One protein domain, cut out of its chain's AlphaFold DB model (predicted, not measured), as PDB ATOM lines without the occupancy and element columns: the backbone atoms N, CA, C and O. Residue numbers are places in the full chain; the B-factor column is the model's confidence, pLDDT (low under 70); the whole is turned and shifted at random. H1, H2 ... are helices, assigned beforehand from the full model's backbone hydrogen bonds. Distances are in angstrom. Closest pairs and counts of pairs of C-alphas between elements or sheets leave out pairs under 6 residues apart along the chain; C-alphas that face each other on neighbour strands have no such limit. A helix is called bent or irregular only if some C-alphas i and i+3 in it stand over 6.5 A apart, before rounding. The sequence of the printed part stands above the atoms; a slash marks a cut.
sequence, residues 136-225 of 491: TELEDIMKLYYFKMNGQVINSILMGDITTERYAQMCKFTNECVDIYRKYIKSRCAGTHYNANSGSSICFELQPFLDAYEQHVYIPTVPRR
ATOM      1  N   THR A 136     -48.383   5.810 -20.632       85.88
ATOM      2  CA  THR A 136     -47.290   6.077 -21.566       85.88
ATOM      3  C   THR A 136     -47.816   6.541 -22.916       85.88
ATOM      4  O   THR A 136     -47.305   7.502 -23.470       85.88
ATOM      5  N   GLU A 137     -48.867   5.913 -23.442       84.75
ATOM      6  CA  GLU A 137     -49.418   6.313 -24.742       84.75
ATOM      7  C   GLU A 137     -50.147   7.661 -24.675       84.75
ATOM      8  O   GLU A 137     -50.070   8.451 -25.615       84.75
ATOM      9  N   LEU A 138     -50.811   7.966 -23.555       85.94
ATOM     10  CA  LEU A 138     -51.400   9.289 -23.345       85.94
ATOM     11  C   LEU A 138     -50.313  10.374 -23.297       85.94
ATOM     12  O   LEU A 138     -50.461  11.415 -23.937       85.94
ATOM     13  N   GLU A 139     -49.210  10.117 -22.592       90.19
ATOM     14  CA  GLU A 139     -48.044  11.001 -22.573       90.19
ATOM     15  C   GLU A 139     -47.410  11.141 -23.966       90.19
ATOM     16  O   GLU A 139     -47.125  12.263 -24.385       90.19
ATOM     17  N   ASP A 140     -47.269  10.045 -24.718       92.19
ATOM     18  CA  ASP A 140     -46.729  10.041 -26.082       92.19
ATOM     19  C   ASP A 140     -47.564  10.939 -27.019       92.19
ATOM     20  O   ASP A 140     -47.014  11.792 -27.721       92.19
ATOM     21  N   ILE A 141     -48.900  10.812 -26.985       88.19
ATOM     22  CA  ILE A 141     -49.830  11.675 -27.741       88.19
ATOM     23  C   ILE A 141     -49.625  13.145 -27.355       88.19
ATOM     24  O   ILE A 141     -49.560  14.021 -28.222       88.19
ATOM     25  N   MET A 142     -49.520  13.431 -26.054       90.12
ATOM     26  CA  MET A 142     -49.342  14.795 -25.559       90.12
ATOM     27  C   MET A 142     -47.991  15.392 -25.966       90.12
ATOM     28  O   MET A 142     -47.953  16.565 -26.329       90.12
ATOM     29  N   LYS A 143     -46.903  14.612 -25.971       94.88
ATOM     30  CA  LYS A 143     -45.578  15.067 -26.423       94.88
ATOM     31  C   LYS A 143     -45.589  15.451 -27.903       94.88
ATOM     32  O   LYS A 143     -45.178  16.563 -28.230       94.88
ATOM     33  N   LEU A 144     -46.134  14.601 -28.779       93.12
ATOM     34  CA  LEU A 144     -46.258  14.915 -30.211       93.12
ATOM     35  C   LEU A 144     -47.109  16.171 -30.450       93.12
ATOM     36  O   LEU A 144     -46.720  17.060 -31.213       93.12
ATOM     37  N   TYR A 145     -48.233  16.285 -29.735       89.44
ATOM     38  CA  TYR A 145     -49.081  17.471 -29.795       89.44
ATOM     39  C   TYR A 145     -48.326  18.734 -29.352       89.44
ATOM     40  O   TYR A 145     -48.310  19.750 -30.054       89.44
ATOM     41  N   TYR A 146     -47.683  18.695 -28.186       93.56
ATOM     42  CA  TYR A 146     -46.968  19.846 -27.640       93.56
ATOM     43  C   TYR A 146     -45.770  20.234 -28.495       93.56
ATOM     44  O   TYR A 146     -45.505  21.429 -28.629       93.56
ATOM     45  N   PHE A 147     -45.107  19.279 -29.146       95.62
ATOM     46  CA  PHE A 147     -44.068  19.573 -30.122       95.62
ATOM     47  C   PHE A 147     -44.594  20.469 -31.245       95.62
ATOM     48  O   PHE A 147     -44.050  21.549 -31.477       95.62
ATOM     49  N   LYS A 148     -45.706  20.078 -31.883       90.69
ATOM     50  CA  LYS A 148     -46.352  20.872 -32.938       90.69
ATOM     51  C   LYS A 148     -46.687  22.284 -32.447       90.69
ATOM     52  O   LYS A 148     -46.363  23.263 -33.115       90.69
ATOM     53  N   MET A 149     -47.309  22.401 -31.274       89.56
ATOM     54  CA  MET A 149     -47.736  23.701 -30.736       89.56
ATOM     55  C   MET A 149     -46.572  24.617 -30.362       89.56
ATOM     56  O   MET A 149     -46.710  25.836 -30.412       89.56
ATOM     57  N   ASN A 150     -45.426  24.044 -30.002       94.38
ATOM     58  CA  ASN A 150     -44.240  24.786 -29.595       94.38
ATOM     59  C   ASN A 150     -43.171  24.839 -30.696       94.38
ATOM     60  O   ASN A 150     -42.051  25.255 -30.412       94.38
ATOM     61  N   GLY A 151     -43.491  24.487 -31.948       94.12
ATOM     62  CA  GLY A 151     -42.519  24.400 -33.046       94.12
ATOM     63  C   GLY A 151     -41.676  25.668 -33.237       94.12
ATOM     64  O   GLY A 151     -40.457  25.595 -33.386       94.12
ATOM     65  N   GLN A 152     -42.281  26.854 -33.127       93.56
ATOM     66  CA  GLN A 152     -41.544  28.125 -33.191       93.56
ATOM     67  C   GLN A 152     -40.589  28.335 -32.003       93.56
ATOM     68  O   GLN A 152     -39.482  28.844 -32.184       93.56
ATOM     69  N   VAL A 153     -40.995  27.934 -30.795       96.25
ATOM     70  CA  VAL A 153     -40.157  28.010 -29.587       96.25
ATOM     71  C   VAL A 153     -39.004  27.011 -29.677       96.25
ATOM     72  O   VAL A 153     -37.871  27.345 -29.348       96.25
ATOM     73  N   ILE A 154     -39.270  25.805 -30.180       97.00
ATOM     74  CA  ILE A 154     -38.252  24.782 -30.436       97.00
ATOM     75  C   ILE A 154     -37.220  25.316 -31.427       97.00
ATOM     76  O   ILE A 154     -36.030  25.266 -31.138       97.00
ATOM     77  N   ASN A 155     -37.658  25.903 -32.543       95.94
ATOM     78  CA  ASN A 155     -36.762  26.514 -33.524       95.94
ATOM     79  C   ASN A 155     -35.896  27.616 -32.891       95.94
ATOM     80  O   ASN A 155     -34.676  27.602 -33.049       95.94
ATOM     81  N   SER A 156     -36.490  28.541 -32.129       95.12
ATOM     82  CA  SER A 156     -35.724  29.645 -31.536       95.12
ATOM     83  C   SER A 156     -34.640  29.157 -30.569       95.12
ATOM     84  O   SER A 156     -33.512  29.645 -30.632       95.12
ATOM     85  N   ILE A 157     -34.935  28.145 -29.746       94.75
ATOM     86  CA  ILE A 157     -33.946  27.513 -28.860       94.75
ATOM     87  C   ILE A 157     -32.903  26.754 -29.683       94.75
ATOM     88  O   ILE A 157     -31.705  26.919 -29.461       94.75
ATOM     89  N   LEU A 158     -33.338  25.961 -30.667       92.44
ATOM     90  CA  LEU A 158     -32.469  25.172 -31.538       92.44
ATOM     91  C   LEU A 158     -31.450  26.042 -32.274       92.44
ATOM     92  O   LEU A 158     -30.330  25.597 -32.526       92.44
ATOM     93  N   MET A 159     -31.816  27.273 -32.624       90.38
ATOM     94  CA  MET A 159     -30.948  28.230 -33.315       90.38
ATOM     95  C   MET A 159     -30.100  29.091 -32.381       90.38
ATOM     96  O   MET A 159     -29.191  29.760 -32.870       90.38
ATOM     97  N   GLY A 160     -30.367  29.047 -31.077       88.69
ATOM     98  CA  GLY A 160     -29.623  29.765 -30.052       88.69
ATOM     99  C   GLY A 160     -28.357  29.042 -29.584       88.69
ATOM    100  O   GLY A 160     -27.746  28.255 -30.315       88.69
ATOM    101  N   ASP A 161     -27.972  29.350 -28.345       87.06
ATOM    102  CA  ASP A 161     -26.785  28.818 -27.679       87.06
ATOM    103  C   ASP A 161     -26.992  27.370 -27.210       87.06
ATOM    104  O   ASP A 161     -27.857  27.060 -26.383       87.06
ATOM    105  N   ILE A 162     -26.142  26.496 -27.743       86.38
ATOM    106  CA  ILE A 162     -26.146  25.049 -27.530       86.38
ATOM    107  C   ILE A 162     -25.600  24.625 -26.162       86.38
ATOM    108  O   ILE A 162     -25.752  23.469 -25.781       86.38
ATOM    109  N   THR A 163     -24.954  25.533 -25.426       83.81
ATOM    110  CA  THR A 163     -24.389  25.254 -24.094       83.81
ATOM    111  C   THR A 163     -25.405  25.423 -22.965       83.81
ATOM    112  O   THR A 163     -25.124  25.096 -21.814       83.81
ATOM    113  N   THR A 164     -26.602  25.918 -23.283       88.25
ATOM    114  CA  THR A 164     -27.630  26.214 -22.287       88.25
ATOM    115  C   THR A 164     -28.388  24.961 -21.851       88.25
ATOM    116  O   THR A 164     -28.707  24.089 -22.660       88.25
ATOM    117  N   GLU A 165     -28.783  24.907 -20.576       89.00
ATOM    118  CA  GLU A 165     -29.674  23.852 -20.063       89.00
ATOM    119  C   GLU A 165     -30.988  23.797 -20.857       89.00
ATOM    120  O   GLU A 165     -31.496  22.727 -21.189       89.00
ATOM    121  N   ARG A 166     -31.497  24.968 -21.256       91.50
ATOM    122  CA  ARG A 166     -32.689  25.093 -22.095       91.50
ATOM    123  C   ARG A 166     -32.525  24.392 -23.448       91.50
ATOM    124  O   ARG A 166     -33.479  23.780 -23.927       91.50
ATOM    125  N   TYR A 167     -31.341  24.463 -24.063       92.19
ATOM    126  CA  TYR A 167     -31.040  23.720 -25.285       92.19
ATOM    127  C   TYR A 167     -31.015  22.212 -25.032       92.19
ATOM    128  O   TYR A 167     -31.636  21.467 -25.788       92.19
ATOM    129  N   ALA A 168     -30.373  21.767 -23.949       89.75
ATOM    130  CA  ALA A 168     -30.328  20.352 -23.582       89.75
ATOM    131  C   ALA A 168     -31.739  19.771 -23.365       89.75
ATOM    132  O   ALA A 168     -32.066  18.721 -23.920       89.75
ATOM    133  N   GLN A 169     -32.605  20.487 -22.642       92.81
ATOM    134  CA  GLN A 169     -34.005  20.107 -22.427       92.81
ATOM    135  C   GLN A 169     -34.801  20.056 -23.740       92.81
ATOM    136  O   GLN A 169     -35.511  19.082 -23.992       92.81
ATOM    137  N   MET A 170     -34.666  21.071 -24.602       95.19
ATOM    138  CA  MET A 170     -35.316  21.095 -25.921       95.19
ATOM    139  C   MET A 170     -34.848  19.946 -26.813       95.19
ATOM    140  O   MET A 170     -35.669  19.305 -27.473       95.19
ATOM    141  N   CYS A 171     -33.547  19.663 -26.818       93.31
ATOM    142  CA  CYS A 171     -32.990  18.577 -27.605       93.31
ATOM    143  C   CYS A 171     -33.490  17.217 -27.113       93.31
ATOM    144  O   CYS A 171     -33.961  16.416 -27.922       93.31
ATOM    145  N   LYS A 172     -33.465  16.986 -25.792       94.38
ATOM    146  CA  LYS A 172     -34.023  15.778 -25.171       94.38
ATOM    147  C   LYS A 172     -35.486  15.592 -25.577       94.38
ATOM    148  O   LYS A 172     -35.824  14.556 -26.140       94.38
ATOM    149  N   PHE A 173     -36.319  16.616 -25.391       97.06
ATOM    150  CA  PHE A 173     -37.734  16.577 -25.770       97.06
ATOM    151  C   PHE A 173     -37.940  16.265 -27.258       97.06
ATOM    152  O   PHE A 173     -38.771  15.432 -27.618       97.06
ATOM    153  N   THR A 174     -37.168  16.917 -28.133       96.81
ATOM    154  CA  THR A 174     -37.243  16.702 -29.584       96.81
ATOM    155  C   THR A 174     -36.906  15.258 -29.940       96.81
ATOM    156  O   THR A 174     -37.645  14.628 -30.693       96.81
ATOM    157  N   ASN A 175     -35.831  14.709 -29.371       95.38
ATOM    158  CA  ASN A 175     -35.418  13.333 -29.626       95.38
ATOM    159  C   ASN A 175     -36.402  12.307 -29.050       95.38
ATOM    160  O   ASN A 175     -36.677  11.316 -29.718       95.38
ATOM    161  N   GLU A 176     -37.003  12.565 -27.887       96.31
ATOM    162  CA  GLU A 176     -38.092  11.729 -27.368       96.31
ATOM    163  C   GLU A 176     -39.293  11.710 -28.320       96.31
ATOM    164  O   GLU A 176     -39.862  10.651 -28.574       96.31
ATOM    165  N   CYS A 177     -39.659  12.853 -28.910       97.44
ATOM    166  CA  CYS A 177     -40.734  12.902 -29.904       97.44
ATOM    167  C   CYS A 177     -40.374  12.130 -31.184       97.44
ATOM    168  O   CYS A 177     -41.226  11.440 -31.746       97.44
ATOM    169  N   VAL A 178     -39.112  12.190 -31.626       95.56
ATOM    170  CA  VAL A 178     -38.613  11.373 -32.746       95.56
ATOM    171  C   VAL A 178     -38.697   9.879 -32.416       95.56
ATOM    172  O   VAL A 178     -39.128   9.090 -33.255       95.56
ATOM    173  N   ASP A 179     -38.354   9.478 -31.192       94.69
ATOM    174  CA  ASP A 179     -38.443   8.083 -30.749       94.69
ATOM    175  C   ASP A 179     -39.893   7.589 -30.687       94.69
ATOM    176  O   ASP A 179     -40.198   6.484 -31.141       94.69
ATOM    177  N   ILE A 180     -40.805   8.429 -30.194       94.69
ATOM    178  CA  ILE A 180     -42.248   8.174 -30.220       94.69
ATOM    179  C   ILE A 180     -42.721   7.983 -31.663       94.69
ATOM    180  O   ILE A 180     -43.403   7.003 -31.971       94.69
ATOM    181  N   TYR A 181     -42.328   8.881 -32.569       92.88
ATOM    182  CA  TYR A 181     -42.689   8.777 -33.978       92.88
ATOM    183  C   TYR A 181     -42.223   7.448 -34.585       92.88
ATOM    184  O   TYR A 181     -43.030   6.724 -35.171       92.88
ATOM    185  N   ARG A 182     -40.955   7.072 -34.369       91.06
ATOM    186  CA  ARG A 182     -40.378   5.786 -34.810       91.06
ATOM    187  C   ARG A 182     -41.149   4.590 -34.278       91.06
ATOM    188  O   ARG A 182     -41.467   3.672 -35.035       91.06
ATOM    189  N   LYS A 183     -41.440   4.607 -32.977       90.38
ATOM    190  CA  LYS A 183     -42.172   3.550 -32.280       90.38
ATOM    191  C   LYS A 183     -43.511   3.303 -32.958       90.38
ATOM    192  O   LYS A 183     -43.797   2.164 -33.317       90.38
ATOM    193  N   TYR A 184     -44.320   4.340 -33.169       87.81
ATOM    194  CA  TYR A 184     -45.688   4.160 -33.658       87.81
ATOM    195  C   TYR A 184     -45.797   4.025 -35.176       87.81
ATOM    196  O   TYR A 184     -46.647   3.257 -35.625       87.81
ATOM    197  N   ILE A 185     -44.928   4.669 -35.966       84.88
ATOM    198  CA  ILE A 185     -44.962   4.533 -37.431       84.88
ATOM    199  C   ILE A 185     -44.621   3.105 -37.885       84.88
ATOM    200  O   ILE A 185     -45.190   2.611 -38.851       84.88
ATOM    201  N   LYS A 186     -43.730   2.412 -37.162       81.69
ATOM    202  CA  LYS A 186     -43.303   1.042 -37.490       81.69
ATOM    203  C   LYS A 186     -44.161  -0.058 -36.879       81.69
ATOM    204  O   LYS A 186     -44.091  -1.190 -37.344       81.69
ATOM    205  N   SER A 187     -44.912   0.242 -35.824       82.19
ATOM    206  CA  SER A 187     -45.728  -0.750 -35.119       82.19
ATOM    207  C   SER A 187     -47.209  -0.575 -35.445       82.19
ATOM    208  O   SER A 187     -47.749  -1.237 -36.323       82.19
ATOM    209  N   ARG A 188     -47.874   0.344 -34.745       76.94
ATOM    210  CA  ARG A 188     -49.330   0.503 -34.736       76.94
ATOM    211  C   ARG A 188     -49.879   1.201 -35.977       76.94
ATOM    212  O   ARG A 188     -51.016   0.949 -36.354       76.94
ATOM    213  N   CYS A 189     -49.086   2.076 -36.581       78.19
ATOM    214  CA  CYS A 189     -49.431   2.817 -37.791       78.19
ATOM    215  C   CYS A 189     -48.628   2.288 -39.001       78.19
ATOM    216  O   CYS A 189     -48.365   3.023 -39.949       78.19
ATOM    217  N   ALA A 190     -48.187   1.022 -38.960       66.25
ATOM    218  CA  ALA A 190     -47.467   0.388 -40.060       66.25
ATOM    219  C   ALA A 190     -48.420   0.047 -41.214       66.25
ATOM    220  O   ALA A 190     -49.542  -0.402 -40.991       66.25
ATOM    221  N   GLY A 191     -47.985   0.254 -42.459       57.94
ATOM    222  CA  GLY A 191     -48.787  -0.060 -43.652       57.94
ATOM    223  C   GLY A 191     -49.910   0.939 -43.945       57.94
ATOM    224  O   GLY A 191     -50.428   0.976 -45.059       57.94
ATOM    225  N   THR A 192     -50.230   1.828 -43.006       53.31
ATOM    226  CA  THR A 192     -50.931   3.055 -43.345       53.31
ATOM    227  C   THR A 192     -49.926   3.938 -44.077       53.31
ATOM    228  O   THR A 192     -48.972   4.416 -43.463       53.31
ATOM    229  N   HIS A 193     -50.102   4.161 -45.389       47.25
ATOM    230  CA  HIS A 193     -49.473   5.315 -46.045       47.25
ATOM    231  C   HIS A 193     -49.683   6.535 -45.138       47.25
ATOM    232  O   HIS A 193     -50.662   6.544 -44.392       47.25
ATOM    233  N   TYR A 194     -48.821   7.551 -45.203       49.06
ATOM    234  CA  TYR A 194     -48.863   8.799 -44.411       49.06
ATOM    235  C   TYR A 194     -50.252   9.502 -44.300       49.06
ATOM    236  O   TYR A 194     -50.382  10.500 -43.599       49.06
ATOM    237  N   ASN A 195     -51.290   8.939 -44.934       46.72
ATOM    238  CA  ASN A 195     -52.683   9.340 -45.015       46.72
ATOM    239  C   ASN A 195     -53.748   8.267 -44.612       46.72
ATOM    240  O   ASN A 195     -54.909   8.432 -44.975       46.72
ATOM    241  N   ALA A 196     -53.438   7.148 -43.935       43.59
ATOM    242  CA  ALA A 196     -54.404   6.032 -43.793       43.59
ATOM    243  C   ALA A 196     -54.956   5.760 -42.363       43.59
ATOM    244  O   ALA A 196     -54.299   5.226 -41.479       43.59
ATOM    245  N   ASN A 197     -56.240   6.073 -42.175       50.06
ATOM    246  CA  ASN A 197     -57.311   5.134 -41.788       50.06
ATOM    247  C   ASN A 197     -57.262   4.290 -40.497       50.06
ATOM    248  O   ASN A 197     -57.928   3.260 -40.444       50.06
ATOM    249  N   SER A 198     -56.571   4.675 -39.423       51.34
ATOM    250  CA  SER A 198     -56.618   3.846 -38.193       51.34
ATOM    251  C   SER A 198     -57.679   4.247 -37.160       51.34
ATOM    252  O   SER A 198     -57.908   3.497 -36.212       51.34
ATOM    253  N   GLY A 199     -58.275   5.448 -37.248       55.94
ATOM    254  CA  GLY A 199     -59.105   5.999 -36.158       55.94
ATOM    255  C   GLY A 199     -58.350   6.163 -34.823       55.94
ATOM    256  O   GLY A 199     -58.950   6.447 -33.785       55.94
ATOM    257  N   SER A 200     -57.025   5.979 -34.826       69.75
ATOM    258  CA  SER A 200     -56.170   6.028 -33.646       69.75
ATOM    259  C   SER A 200     -55.660   7.445 -33.413       69.75
ATOM    260  O   SER A 200     -55.007   8.029 -34.277       69.75
ATOM    261  N   SER A 201     -55.903   7.991 -32.216       75.62
ATOM    262  CA  SER A 201     -55.436   9.339 -31.865       75.62
ATOM    263  C   SER A 201     -53.914   9.485 -31.929       75.62
ATOM    264  O   SER A 201     -53.454  10.560 -32.286       75.62
ATOM    265  N   ILE A 202     -53.136   8.427 -31.656       80.75
ATOM    266  CA  ILE A 202     -51.672   8.491 -31.791       80.75
ATOM    267  C   ILE A 202     -51.235   8.565 -33.257       80.75
ATOM    268  O   ILE A 202     -50.395   9.394 -33.594       80.75
ATOM    269  N   CYS A 203     -51.850   7.785 -34.154       79.44
ATOM    270  CA  CYS A 203     -51.525   7.846 -35.584       79.44
ATOM    271  C   CYS A 203     -51.904   9.206 -36.181       79.44
ATOM    272  O   CYS A 203     -51.205   9.715 -37.053       79.44
ATOM    273  N   PHE A 204     -52.970   9.821 -35.661       77.06
ATOM    274  CA  PHE A 204     -53.395  11.159 -36.055       77.06
ATOM    275  C   PHE A 204     -52.344  12.243 -35.738       77.06
ATOM    276  O   PHE A 204     -52.253  13.230 -36.465       77.06
ATOM    277  N   GLU A 205     -51.527  12.063 -34.695       82.62
ATOM    278  CA  GLU A 205     -50.476  13.021 -34.318       82.62
ATOM    279  C   GLU A 205     -49.147  12.815 -35.062       82.62
ATOM    280  O   GLU A 205     -48.313  13.721 -35.068       82.62
ATOM    281  N   LEU A 206     -48.940  11.678 -35.741       86.94
ATOM    282  CA  LEU A 206     -47.664  11.385 -36.407       86.94
ATOM    283  C   LEU A 206     -47.368  12.329 -37.577       86.94
ATOM    284  O   LEU A 206     -46.259  12.851 -37.669       86.94
ATOM    285  N   GLN A 207     -48.341  12.565 -38.464       82.81
ATOM    286  CA  GLN A 207     -48.139  13.437 -39.624       82.81
ATOM    287  C   GLN A 207     -47.972  14.917 -39.226       82.81
ATOM    288  O   GLN A 207     -47.008  15.535 -39.676       82.81
ATOM    289  N   PRO A 208     -48.816  15.500 -38.346       83.81
ATOM    290  CA  PRO A 208     -48.592  16.857 -37.850       83.81
ATOM    291  C   PRO A 208     -47.244  17.036 -37.148       83.81
ATOM    292  O   PRO A 208     -46.621  18.087 -37.300       83.81
ATOM    293  N   PHE A 209     -46.787  16.030 -36.396       91.25
ATOM    294  CA  PHE A 209     -45.447  16.038 -35.820       91.25
ATOM    295  C   PHE A 209     -44.367  16.037 -36.904       91.25
ATOM    296  O   PHE A 209     -43.474  16.879 -36.851       91.25
ATOM    297  N   LEU A 210     -44.461  15.142 -37.897       91.75
ATOM    298  CA  LEU A 210     -43.515  15.074 -39.012       91.75
ATOM    299  C   LEU A 210     -43.413  16.426 -39.725       91.75
ATOM    300  O   LEU A 210     -42.316  16.948 -39.896       91.75
ATOM    301  N   ASP A 211     -44.545  17.022 -40.091       88.25
ATOM    302  CA  ASP A 211     -44.570  18.315 -40.779       88.25
ATOM    303  C   ASP A 211     -43.950  19.426 -39.921       88.25
ATOM    304  O   ASP A 211     -43.139  20.214 -40.414       88.25
ATOM    305  N   ALA A 212     -44.265  19.460 -38.621       92.25
ATOM    306  CA  ALA A 212     -43.673  20.415 -37.689       92.25
ATOM    307  C   ALA A 212     -42.160  20.201 -37.522       92.25
ATOM    308  O   ALA A 212     -41.413  21.177 -37.448       92.25
ATOM    309  N   TYR A 213     -41.694  18.952 -37.481       96.00
ATOM    310  CA  TYR A 213     -40.273  18.629 -37.408       96.00
ATOM    311  C   TYR A 213     -39.543  19.115 -38.660       96.00
ATOM    312  O   TYR A 213     -38.542  19.827 -38.557       96.00
ATOM    313  N   GLU A 214     -40.065  18.794 -39.846       94.81
ATOM    314  CA  GLU A 214     -39.473  19.241 -41.106       94.81
ATOM    315  C   GLU A 214     -39.391  20.772 -41.155       94.81
ATOM    316  O   GLU A 214     -38.338  21.341 -41.443       94.81
ATOM    317  N   GLN A 215     -40.486  21.447 -40.797       94.25
ATOM    318  CA  GLN A 215     -40.598  22.900 -40.859       94.25
ATOM    319  C   GLN A 215     -39.735  23.631 -39.824       94.25
ATOM    320  O   GLN A 215     -39.158  24.677 -40.130       94.25
ATOM    321  N   HIS A 216     -39.684  23.140 -38.586       95.56
ATOM    322  CA  HIS A 216     -39.115  23.887 -37.462       95.56
ATOM    323  C   HIS A 216     -37.757  23.371 -36.985       95.56
ATOM    324  O   HIS A 216     -37.039  24.123 -36.324       95.56
ATOM    325  N   VAL A 217     -37.382  22.144 -37.344       95.31
ATOM    326  CA  VAL A 217     -36.115  21.524 -36.942       95.31
ATOM    327  C   VAL A 217     -35.220  21.278 -38.153       95.31
ATOM    328  O   VAL A 217     -34.128  21.842 -38.223       95.31
ATOM    329  N   TYR A 218     -35.668  20.507 -39.143       94.75
ATOM    330  CA  TYR A 218     -34.815  20.141 -40.276       94.75
ATOM    331  C   TYR A 218     -34.524  21.320 -41.219       94.75
ATOM    332  O   TYR A 218     -33.376  21.749 -41.331       94.75
ATOM    333  N   ILE A 219     -35.539  21.907 -41.859       93.31
ATOM    334  CA  ILE A 219     -35.341  22.986 -42.846       93.31
ATOM    335  C   ILE A 219     -34.494  24.143 -42.276       93.31
ATOM    336  O   ILE A 219     -33.551  24.579 -42.941       93.31
ATOM    337  N   PRO A 220     -34.729  24.620 -41.038       92.75
ATOM    338  CA  PRO A 220     -33.936  25.702 -40.457       92.75
ATOM    339  C   PRO A 220     -32.474  25.335 -40.148       92.75
ATOM    340  O   PRO A 220     -31.629  26.228 -40.038       92.75
ATOM    341  N   THR A 221     -32.151  24.048 -39.971       88.88
ATOM    342  CA  THR A 221     -30.788  23.595 -39.638       88.88
ATOM    343  C   THR A 221     -29.914  23.349 -40.862       88.88
ATOM    344  O   THR A 221     -28.688  23.461 -40.740       88.88
ATOM    345  N   VAL A 222     -30.511  23.090 -42.032       85.75
ATOM    346  CA  VAL A 222     -29.792  22.839 -43.294       85.75
ATOM    347  C   VAL A 222     -28.830  23.985 -43.651       85.75
ATOM    348  O   VAL A 222     -27.632  23.716 -43.787       85.75
ATOM    349  N   PRO A 223     -29.253  25.270 -43.709       83.94
ATOM    350  CA  PRO A 223     -28.340  26.370 -44.037       83.94
ATOM    351  C   PRO A 223     -27.213  26.550 -43.013       83.94
ATOM    352  O   PRO A 223     -26.119  26.993 -43.353       83.94
ATOM    353  N   ARG A 224     -27.468  26.184 -41.750       78.94
ATOM    354  CA  ARG A 224     -26.521  26.316 -40.633       78.94
ATOM    355  C   ARG A 224     -25.646  25.080 -40.422       78.94
ATOM    356  O   ARG A 224     -24.852  25.066 -39.487       78.94
ATOM    357  N   ARG A 225     -25.783  24.052 -41.270       74.38
ATOM    358  CA  ARG A 225     -25.007  22.801 -41.227       74.38
ATOM    359  C   ARG A 225     -24.982  22.148 -39.837       74.38
ATOM    360  O   ARG A 225     -23.966  21.578 -39.447       74.38
TER     361      ARG A 225
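Overview. This is residues 136 to 225 of the 491 residues of the protein "Variable surface protein Vir8-related" of Plasmodium vivax (strain Salvador I) (UniProt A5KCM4). Two long helices, H3 and H4, run opposite ways and make a V that is joined near the last residues of H3 and the first part of H4. The shorter H1 and H2, almost at right angles to each other, pack on both arms of this V: H1 nearer the joint, and H2 across from the first part of H3 to the last part of H4. A long loop, residues 187 to 200, swings out at the joined end. The printed part has 90 residues with four named helices, H1, H2, H3 and H4 in that order, and no named strand; its class is all helix. The whole is compact, with a radius of gyration of the C-alphas of 13.7 A and spans of 40 by 28 by 19 A.

Along the chain. Find C-alpha 165 at (-29.674, 23.852, -20.063); from there H3, residues 165 to 186, runs 31.8 A to C-alpha 186 at (-43.303, 1.042, -37.490). H4, residues 201 to 221, covers 29.5 A and ends at C-alpha 221, (-30.788, 23.595, -39.638). H4 has a kink of 30 degrees near residue 208 and is only just irregular: C-alphas 204 and 207 are 6.7 A apart. H1, residues 136 to 149, covers 19.9 A from C-alpha 136 at (-47.290, 6.077, -21.566). H2 is residues 151 to 159, 12.2 A long.

Arrangement. Start at the two hubs, H3 and H4, which touch three helices each. Look at Tyr 181 and Leu 206, their closest C-alphas, 6.1 A apart: H3 touches H4 with residues 181 to 185 alone, opposite ways at a steep tilt of 48 degrees. H1 touches H4, the same way at a steep tilt of 42 degrees, closest at the C-alphas of Ile 141 and Ile 202, 5.5 A. H1 also touches H3, at its residues 174 to 180 alone, closest at the C-alphas of Leu 144 and Cys 177, 5.9 A. H2 touches H4, closest at the C-alphas of Asn 155 and His 216, 5.3 A, at a tilt of 34.8 degrees, only just shallow. H2 touches H3 at its residues 166 to 171 alone, closest at the C-alphas of Ile 157 and Tyr 167, 6.0 A. Every O i to N i+4 pair is within hydrogen-bond range in H1, H2 and H3; in H4, 12 of 17 are.

Size, cuts and confidence. The C-alphas of Thr 163 and Asn 197, the two farthest apart, are 42.4 A apart. The printed part has no cut. The links H1 to H2 and H2 to H3 are tight; H3 to H4 is long, 14 residues. Mean pLDDT of the printed part is 85.4, and residues 190 to 200 are under 70.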